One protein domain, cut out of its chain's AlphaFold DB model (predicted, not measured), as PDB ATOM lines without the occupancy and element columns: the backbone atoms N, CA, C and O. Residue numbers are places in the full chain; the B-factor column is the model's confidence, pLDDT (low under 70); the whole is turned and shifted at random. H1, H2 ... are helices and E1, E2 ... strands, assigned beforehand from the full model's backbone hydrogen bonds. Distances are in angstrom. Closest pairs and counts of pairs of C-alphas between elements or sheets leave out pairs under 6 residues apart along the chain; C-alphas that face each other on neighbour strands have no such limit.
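What this domain is: This is residues 3 to 54 of the 64 residues of the protein "Transposase" of Desertiactinospora gelatinilytica (UniProt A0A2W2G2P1). A small sheet of three strands, E1, E2 and E3, makes a twisted wall, with the short helix H1 over one face and no named element over the other. After H1 the backbone comes round to the E1 edge, where the short strand E4 ends up near E1. The link of residues 15 to 21, between E1 and E2, makes one end of the longest axis. The printed part has 52 residues with four named strands and one named helix, in the order E1, E2, E3, H1, E4; the sheet, in the order E1, E2, E3, is antiparallel and the class is mostly strand. The whole is compact, with a radius of gyration of the C-alphas of 10.7 A, and elongated, spanning 33 by 21 by 21 A.

Where its parts are: E1 is residues 9 to 14, 15.8 A long, from C-alpha 9 at (-37.911, 45.088, -37.575). E2 is residues 22 to 27, 16.5 A, and E3 residues 30 to 35, 14.5 A. H1 is residues 38 to 42, 6.2 A. E4 is residues 51 to 53, 6.4 A, ending with C-alpha 53 at (-43.811, 36.087, -31.266).

How they stand to each other: E1, E2 and E3 form a meander, each strand the antiparallel neighbour of the one before. The hairpin of E1 and E2, at 157 degrees, has N 12 and O 24 within hydrogen-bond range at 2.9 A. The hairpin of E2 and E3, at 151 degrees, has N 25 and O 33 at 2.9 A. The sheet is only just strongly twisted, its C-alphas lying up to 4.2 A off the best plane. H1 is on the sheet at a height of 8.9 A and only just over E2, with 3 of its 5 C-alphas falling there. Its closest C-alphas to E3 are those of Val 41 and Cys 35, 6.3 A apart. In H1 every O i to N i+4 pair is within hydrogen-bond range. E4 pairs with no named strand; it is near E1, with 7 pairs of C-alphas within 10 A, and apart from E2, E3 and H1.

The domain as a whole: The two C-alphas farthest apart, those of Pro 6 and Gly 18, are 32.8 A apart. The printed part has no cut and no long link. The mean pLDDT of the printed part is 97.3, and no printed residue is under 70.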
ATOM      1  N   TRP A   3     -44.696  39.690 -35.331       98.38
ATOM      2  CA  TRP A   3     -43.466  39.099 -35.844       98.38
ATOM      3  C   TRP A   3     -42.297  40.048 -35.613       98.38
ATOM      4  O   TRP A   3     -42.481  41.268 -35.600       98.38
ATOM      5  N   VAL A   4     -41.108  39.490 -35.424       98.31
ATOM      6  CA  VAL A   4     -39.854  40.236 -35.257       98.31
ATOM      7  C   VAL A   4     -38.802  39.698 -36.215       98.31
ATOM      8  O   VAL A   4     -38.799  38.506 -36.505       98.31
ATOM      9  N   GLY A   5     -37.920  40.570 -36.693       97.38
ATOM     10  CA  GLY A   5     -36.794  40.206 -37.548       97.38
ATOM     11  C   GLY A   5     -35.503  40.932 -37.152       97.38
ATOM     12  O   GLY A   5     -35.507  41.741 -36.217       97.38
ATOM     13  N   PRO A   6     -34.389  40.655 -37.854       96.94
ATOM     14  CA  PRO A   6     -33.111  41.349 -37.694       96.94
ATOM     15  C   PRO A   6     -33.255  42.870 -37.810       96.94
ATOM     16  O   PRO A   6     -34.208  43.363 -38.401       96.94
ATOM     17  N   GLY A   7     -32.315  43.643 -37.257       96.12
ATOM     18  CA  GLY A   7     -32.339  45.111 -37.380       96.12
ATOM     19  C   GLY A   7     -33.554  45.783 -36.728       96.12
ATOM     20  O   GLY A   7     -34.018  46.817 -37.206       96.12
ATOM     21  N   GLU A   8     -34.093  45.163 -35.673       97.19
ATOM     22  CA  GLU A   8     -35.241  45.655 -34.899       97.19
ATOM     23  C   GLU A   8     -36.514  45.882 -35.732       97.19
ATOM     24  O   GLU A   8     -37.375  46.699 -35.381       97.19
ATOM     25  N   TRP A   9     -36.663  45.132 -36.828       98.44
ATOM     26  CA  TRP A   9     -37.911  45.088 -37.575       98.44
ATOM     27  C   TRP A   9     -38.997  44.390 -36.758       98.44
ATOM     28  O   TRP A   9     -38.793  43.330 -36.166       98.44
ATOM     29  N   THR A  10     -40.183  44.988 -36.737       98.50
ATOM     30  CA  THR A  10     -41.384  44.398 -36.140       98.50
ATOM     31  C   THR A  10     -42.553  44.545 -37.102       98.50
ATOM     32  O   THR A  10     -42.754  45.611 -37.681       98.50
ATOM     33  N   VAL A  11     -43.361  43.498 -37.233       98.50
ATOM     34  CA  VAL A  11     -44.632  43.533 -37.962       98.50
ATOM     35  C   VAL A  11     -45.754  43.181 -36.994       98.50
ATOM     36  O   VAL A  11     -45.701  42.163 -36.308       98.50
ATOM     37  N   GLU A  12     -46.775  44.025 -36.912       98.06
ATOM     38  CA  GLU A  12     -47.931  43.838 -36.034       98.06
ATOM     39  C   GLU A  12     -49.207  43.754 -36.867       98.06
ATOM     40  O   GLU A  12     -49.479  44.633 -37.682       98.06
ATOM     41  N   TYR A  13     -50.025  42.727 -36.642       97.38
ATOM     42  CA  TYR A  13     -51.381  42.698 -37.189       97.38
ATOM     43  C   TYR A  13     -52.299  43.569 -36.330       97.38
ATOM     44  O   TYR A  13     -52.501  43.278 -35.147       97.38
ATOM     45  N   VAL A  14     -52.851  44.623 -36.929       97.94
ATOM     46  CA  VAL A  14     -53.658  45.643 -36.255       97.94
ATOM     47  C   VAL A  14     -55.094  45.594 -36.765       97.94
ATOM     48  O   VAL A  14     -55.351  45.527 -37.968       97.94
ATOM     49  N   VAL A  15     -56.038  45.659 -35.825       96.94
ATOM     50  CA  VAL A  15     -57.473  45.794 -36.088       96.94
ATOM     51  C   VAL A  15     -57.960  47.033 -35.351       96.94
ATOM     52  O   VAL A  15     -57.848  47.105 -34.129       96.94
ATOM     53  N   LEU A  16     -58.488  48.004 -36.094       94.69
ATOM     54  CA  LEU A  16     -59.123  49.202 -35.549       94.69
ATOM     55  C   LEU A  16     -60.628  49.141 -35.821       94.69
ATOM     56  O   LEU A  16     -61.067  48.566 -36.819       94.69
ATOM     57  N   LEU A  17     -61.429  49.701 -34.917       95.44
ATOM     58  CA  LEU A  17     -62.885  49.661 -35.026       95.44
ATOM     59  C   LEU A  17     -63.351  50.398 -36.289       95.44
ATOM     60  O   LEU A  17     -63.042  51.570 -36.472       95.44
ATOM     61  N   GLY A  18     -64.128  49.716 -37.131       93.38
ATOM     62  CA  GLY A  18     -64.670  50.296 -38.365       93.38
ATOM     63  C   GLY A  18     -63.685  50.344 -39.536       93.38
ATOM     64  O   GLY A  18     -64.063  50.780 -40.620       93.38
ATOM     65  N   GLU A  19     -62.459  49.850 -39.363       93.31
ATOM     66  CA  GLU A  19     -61.457  49.805 -40.421       93.31
ATOM     67  C   GLU A  19     -61.143  48.376 -40.859       93.31
ATOM     68  O   GLU A  19     -61.254  47.409 -40.101       93.31
ATOM     69  N   ARG A  20     -60.694  48.234 -42.111       94.56
ATOM     70  CA  ARG A  20     -60.095  46.972 -42.553       94.56
ATOM     71  C   ARG A  20     -58.812  46.723 -41.747       94.56
ATOM     72  O   ARG A  20     -58.058  47.677 -41.539       94.56
ATOM     73  N   PRO A  21     -58.515  45.477 -41.351       96.81
ATOM     74  CA  PRO A  21     -57.237  45.149 -40.731       96.81
ATOM     75  C   PRO A  21     -56.038  45.494 -41.623       96.81
ATOM     76  O   PRO A  21     -56.166  45.606 -42.850       96.81
ATOM     77  N   PHE A  22     -54.874  45.666 -41.005       97.88
ATOM     78  CA  PHE A  22     -53.617  45.948 -41.700       97.88
ATOM     79  C   PHE A  22     -52.404  45.446 -40.911       97.88
ATOM     80  O   PHE A  22     -52.510  45.052 -39.748       97.88
ATOM     81  N   LEU A  23     -51.242  45.460 -41.560       98.50
ATOM     82  CA  LEU A  23     -49.950  45.107 -40.982       98.50
ATOM     83  C   LEU A  23     -49.160  46.386 -40.714       98.50
ATOM     84  O   LEU A  23     -48.767  47.091 -41.640       98.50
ATOM     85  N   ARG A  24     -48.918  46.709 -39.449       98.44
ATOM     86  CA  ARG A  24     -48.073  47.837 -39.064       98.44
ATOM     87  C   ARG A  24     -46.625  47.381 -39.003       98.44
ATOM     88  O   ARG A  24     -46.273  46.561 -38.159       98.44
ATOM     89  N   VAL A  25     -45.793  47.936 -39.877       98.56
ATOM     90  CA  VAL A  25     -44.357  47.665 -39.923       98.56
ATOM     91  C   VAL A  25     -43.620  48.763 -39.163       98.56
ATOM     92  O   VAL A  25     -43.843  49.956 -39.400       98.56
ATOM     93  N   LYS A  26     -42.745  48.358 -38.243       98.62
ATOM     94  CA  LYS A  26     -41.890  49.235 -37.445       98.62
ATOM     95  C   LYS A  26     -40.425  48.846 -37.598       98.62
ATOM     96  O   LYS A  26     -40.129  47.662 -37.740       98.62
ATOM     97  N   GLN A  27     -39.534  49.821 -37.480       98.19
ATOM     98  CA  GLN A  27     -38.092  49.608 -37.363       98.19
ATOM     99  C   GLN A  27     -37.557  50.484 -36.234       98.19
ATOM    100  O   GLN A  27     -37.933  51.655 -36.145       98.19
ATOM    101  N   HIS A  28     -36.731  49.925 -35.349       97.50
ATOM    102  CA  HIS A  28     -36.223  50.633 -34.162       97.50
ATOM    103  C   HIS A  28     -37.347  51.275 -33.316       97.50
ATOM    104  O   HIS A  28     -37.211  52.372 -32.783       97.50
ATOM    105  N   GLY A  29     -38.519  50.629 -33.265       96.38
ATOM    106  CA  GLY A  29     -39.703  51.115 -32.545       96.38
ATOM    107  C   GLY A  29     -40.559  52.166 -33.269       96.38
ATOM    108  O   GLY A  29     -41.688  52.412 -32.840       96.38
ATOM    109  N   TYR A  30     -40.101  52.735 -34.388       98.12
ATOM    110  CA  TYR A  30     -40.840  53.749 -35.149       98.12
ATOM    111  C   TYR A  30     -41.694  53.128 -36.251       98.12
ATOM    112  O   TYR A  30     -41.272  52.178 -36.905       98.12
ATOM    113  N   ILE A  31     -42.891  53.677 -36.487       98.38
ATOM    114  CA  ILE A  31     -43.765  53.235 -37.583       98.38
ATOM    115  C   ILE A  31     -43.138  53.642 -38.915       98.38
ATOM    116  O   ILE A  31     -42.942  54.825 -39.175       98.38
ATOM    117  N   VAL A  32     -42.873  52.650 -39.761       98.06
ATOM    118  CA  VAL A  32     -42.354  52.848 -41.118       98.06
ATOM    119  C   VAL A  32     -43.502  52.894 -42.120       98.06
ATOM    120  O   VAL A  32     -43.537  53.764 -42.988       98.06
ATOM    121  N   ARG A  33     -44.447  51.947 -42.019       98.44
ATOM    122  CA  ARG A  33     -45.584  51.848 -42.944       98.44
ATOM    123  C   ARG A  33     -46.731  51.023 -42.370       98.44
ATOM    124  O   ARG A  33     -46.510  50.048 -41.655       98.44
ATOM    125  N   GLU A  34     -47.951  51.372 -42.757       98.31
ATOM    126  CA  GLU A  34     -49.138  50.534 -42.584       98.31
ATOM    127  C   GLU A  34     -49.450  49.845 -43.914       98.31
ATOM    128  O   GLU A  34     -49.772  50.498 -44.903       98.31
ATOM    129  N   CYS A  35     -49.286  48.526 -43.945       98.31
ATOM    130  CA  CYS A  35     -49.356  47.707 -45.147       98.31
ATOM    131  C   CYS A  35     -50.697  46.973 -45.231       98.31
ATOM    132  O   CYS A  35     -51.174  46.404 -44.243       98.31
ATOM    133  N   ARG A  36     -51.302  46.931 -46.420       97.12
ATOM    134  CA  ARG A  36     -52.569  46.224 -46.684       97.12
ATOM    135  C   ARG A  36     -52.371  44.827 -47.268       97.12
ATOM    136  O   ARG A  36     -53.337  44.077 -47.392       97.12
ATOM    137  N   SER A  37     -51.137  44.465 -47.599       96.56
ATOM    138  CA  SER A  37     -50.789  43.184 -48.205       96.56
ATOM    139  C   SER A  37     -49.429  42.678 -47.727       96.56
ATOM    140  O   SER A  37     -48.586  43.442 -47.258       96.56
ATOM    141  N   VAL A  38     -49.196  41.374 -47.889       97.00
ATOM    142  CA  VAL A  38     -47.883  40.759 -47.638       97.00
ATOM    143  C   VAL A  38     -46.827  41.296 -48.612       97.00
ATOM    144  O   VAL A  38     -45.681  41.483 -48.220       97.00
ATOM    145  N   ALA A  39     -47.211  41.616 -49.851       98.38
ATOM    146  CA  ALA A  39     -46.306  42.187 -50.849       98.38
ATOM    147  C   ALA A  39     -45.758  43.560 -50.424       98.38
ATOM    148  O   ALA A  39     -44.576  43.842 -50.605       98.38
ATOM    149  N   GLU A  40     -46.588  44.402 -49.804       98.38
ATOM    150  CA  GLU A  40     -46.129  45.678 -49.246       98.38
ATOM    151  C   GLU A  40     -45.133  45.481 -48.096       98.38
ATOM    152  O   GLU A  40     -44.163  46.233 -48.008       98.38
ATOM    153  N   VAL A  41     -45.314  44.453 -47.261       98.25
ATOM    154  CA  VAL A  41     -44.343  44.102 -46.207       98.25
ATOM    155  C   VAL A  41     -43.036  43.589 -46.813       98.25
ATOM    156  O   VAL A  41     -41.968  44.037 -46.405       98.25
ATOM    157  N   ALA A  42     -43.110  42.732 -47.835       98.25
ATOM    158  CA  ALA A  42     -41.943  42.202 -48.544       98.25
ATOM    159  C   ALA A  42     -41.106  43.293 -49.237       98.25
ATOM    160  O   ALA A  42     -39.930  43.092 -49.516       98.25
ATOM    161  N   SER A  43     -41.695  44.466 -49.502       98.00
ATOM    162  CA  SER A  43     -40.956  45.629 -50.013       98.00
ATOM    163  C   SER A  43     -40.087  46.332 -48.960       98.00
ATOM    164  O   SER A  43     -39.334  47.241 -49.305       98.00
ATOM    165  N   LEU A  44     -40.219  45.959 -47.681       97.19
ATOM    166  CA  LEU A  44     -39.544  46.590 -46.542       97.19
ATOM    167  C   LEU A  44     -38.578  45.647 -45.820       97.19
ATOM    168  O   LEU A  44     -37.537  46.093 -45.348       97.19
ATOM    169  N   VAL A  45     -38.932  44.367 -45.709       96.62
ATOM    170  CA  VAL A  45     -38.176  43.361 -44.956       96.62
ATOM    171  C   VAL A  45     -38.259  42.010 -45.661       96.62
ATOM    172  O   VAL A  45     -39.279  41.701 -46.283       96.62
ATOM    173  N   ASP A  46     -37.204  41.200 -45.550       97.38
ATOM    174  CA  ASP A  46     -37.256  39.810 -45.996       97.38
ATOM    175  C   ASP A  46     -38.218  39.025 -45.093       97.38
ATOM    176  O   ASP A  46     -38.071  38.976 -43.870       97.38
ATOM    177  N   LEU A  47     -39.242  38.426 -45.698       97.94
ATOM    178  CA  LEU A  47     -40.252  37.670 -44.968       97.94
ATOM    179  C   LEU A  47     -39.671  36.410 -44.317       97.94
ATOM    180  O   LEU A  47     -40.211  35.963 -43.307       97.94
ATOM    181  N   ALA A  48     -38.602  35.841 -44.883       98.12
ATOM    182  CA  ALA A  48     -37.956  34.643 -44.351       98.12
ATOM    183  C   ALA A  48     -37.254  34.896 -43.008       98.12
ATOM    184  O   ALA A  48     -37.075  33.967 -42.223       98.12
ATOM    185  N   ASP A  49     -36.916  36.153 -42.724       97.25
ATOM    186  CA  ASP A  49     -36.246  36.558 -41.490       97.25
ATOM    187  C   ASP A  49     -37.222  36.847 -40.338       97.25
ATOM    188  O   ASP A  49     -36.806  37.073 -39.197       97.25
ATOM    189  N   LEU A  50     -38.529  36.873 -40.618       98.12
ATOM    190  CA  LEU A  50     -39.550  37.175 -39.623       98.12
ATOM    191  C   LEU A  50     -39.934  35.932 -38.819       98.12
ATOM    192  O   LEU A  50     -40.376  34.918 -39.356       98.12
ATOM    193  N   VAL A  51     -39.873  36.060 -37.497       98.06
ATOM    194  CA  VAL A  51     -40.287  35.024 -36.547       98.06
ATOM    195  C   VAL A  51     -41.505  35.501 -35.770       98.06
ATOM    196  O   VAL A  51     -41.517  36.608 -35.228       98.06
ATOM    197  N   GLU A  52     -42.546  34.669 -35.708       97.12
ATOM    198  CA  GLU A  52     -43.743  34.970 -34.921       97.12
ATOM    199  C   GLU A  52     -43.431  34.951 -33.421       97.12
ATOM    200  O   GLU A  52     -42.854  34.002 -32.889       97.12
ATOM    201  N   VAL A  53     -43.870  35.992 -32.721       95.75
ATOM    202  CA  VAL A  53     -43.811  36.087 -31.266       95.75
ATOM    203  C   VAL A  53     -45.163  35.676 -30.703       95.75
ATOM    204  O   VAL A  53     -46.162  36.377 -30.877       95.75
ATOM    205  N   THR A  54     -45.175  34.560 -29.978       91.94
ATOM    206  CA  THR A  54     -46.324  34.109 -29.188       91.94
ATOM    207  C   THR A  54     -46.020  34.243 -27.701       91.94
ATOM    208  O   THR A  54     -44.963  33.838 -27.222       91.94
TER     209      THR A  54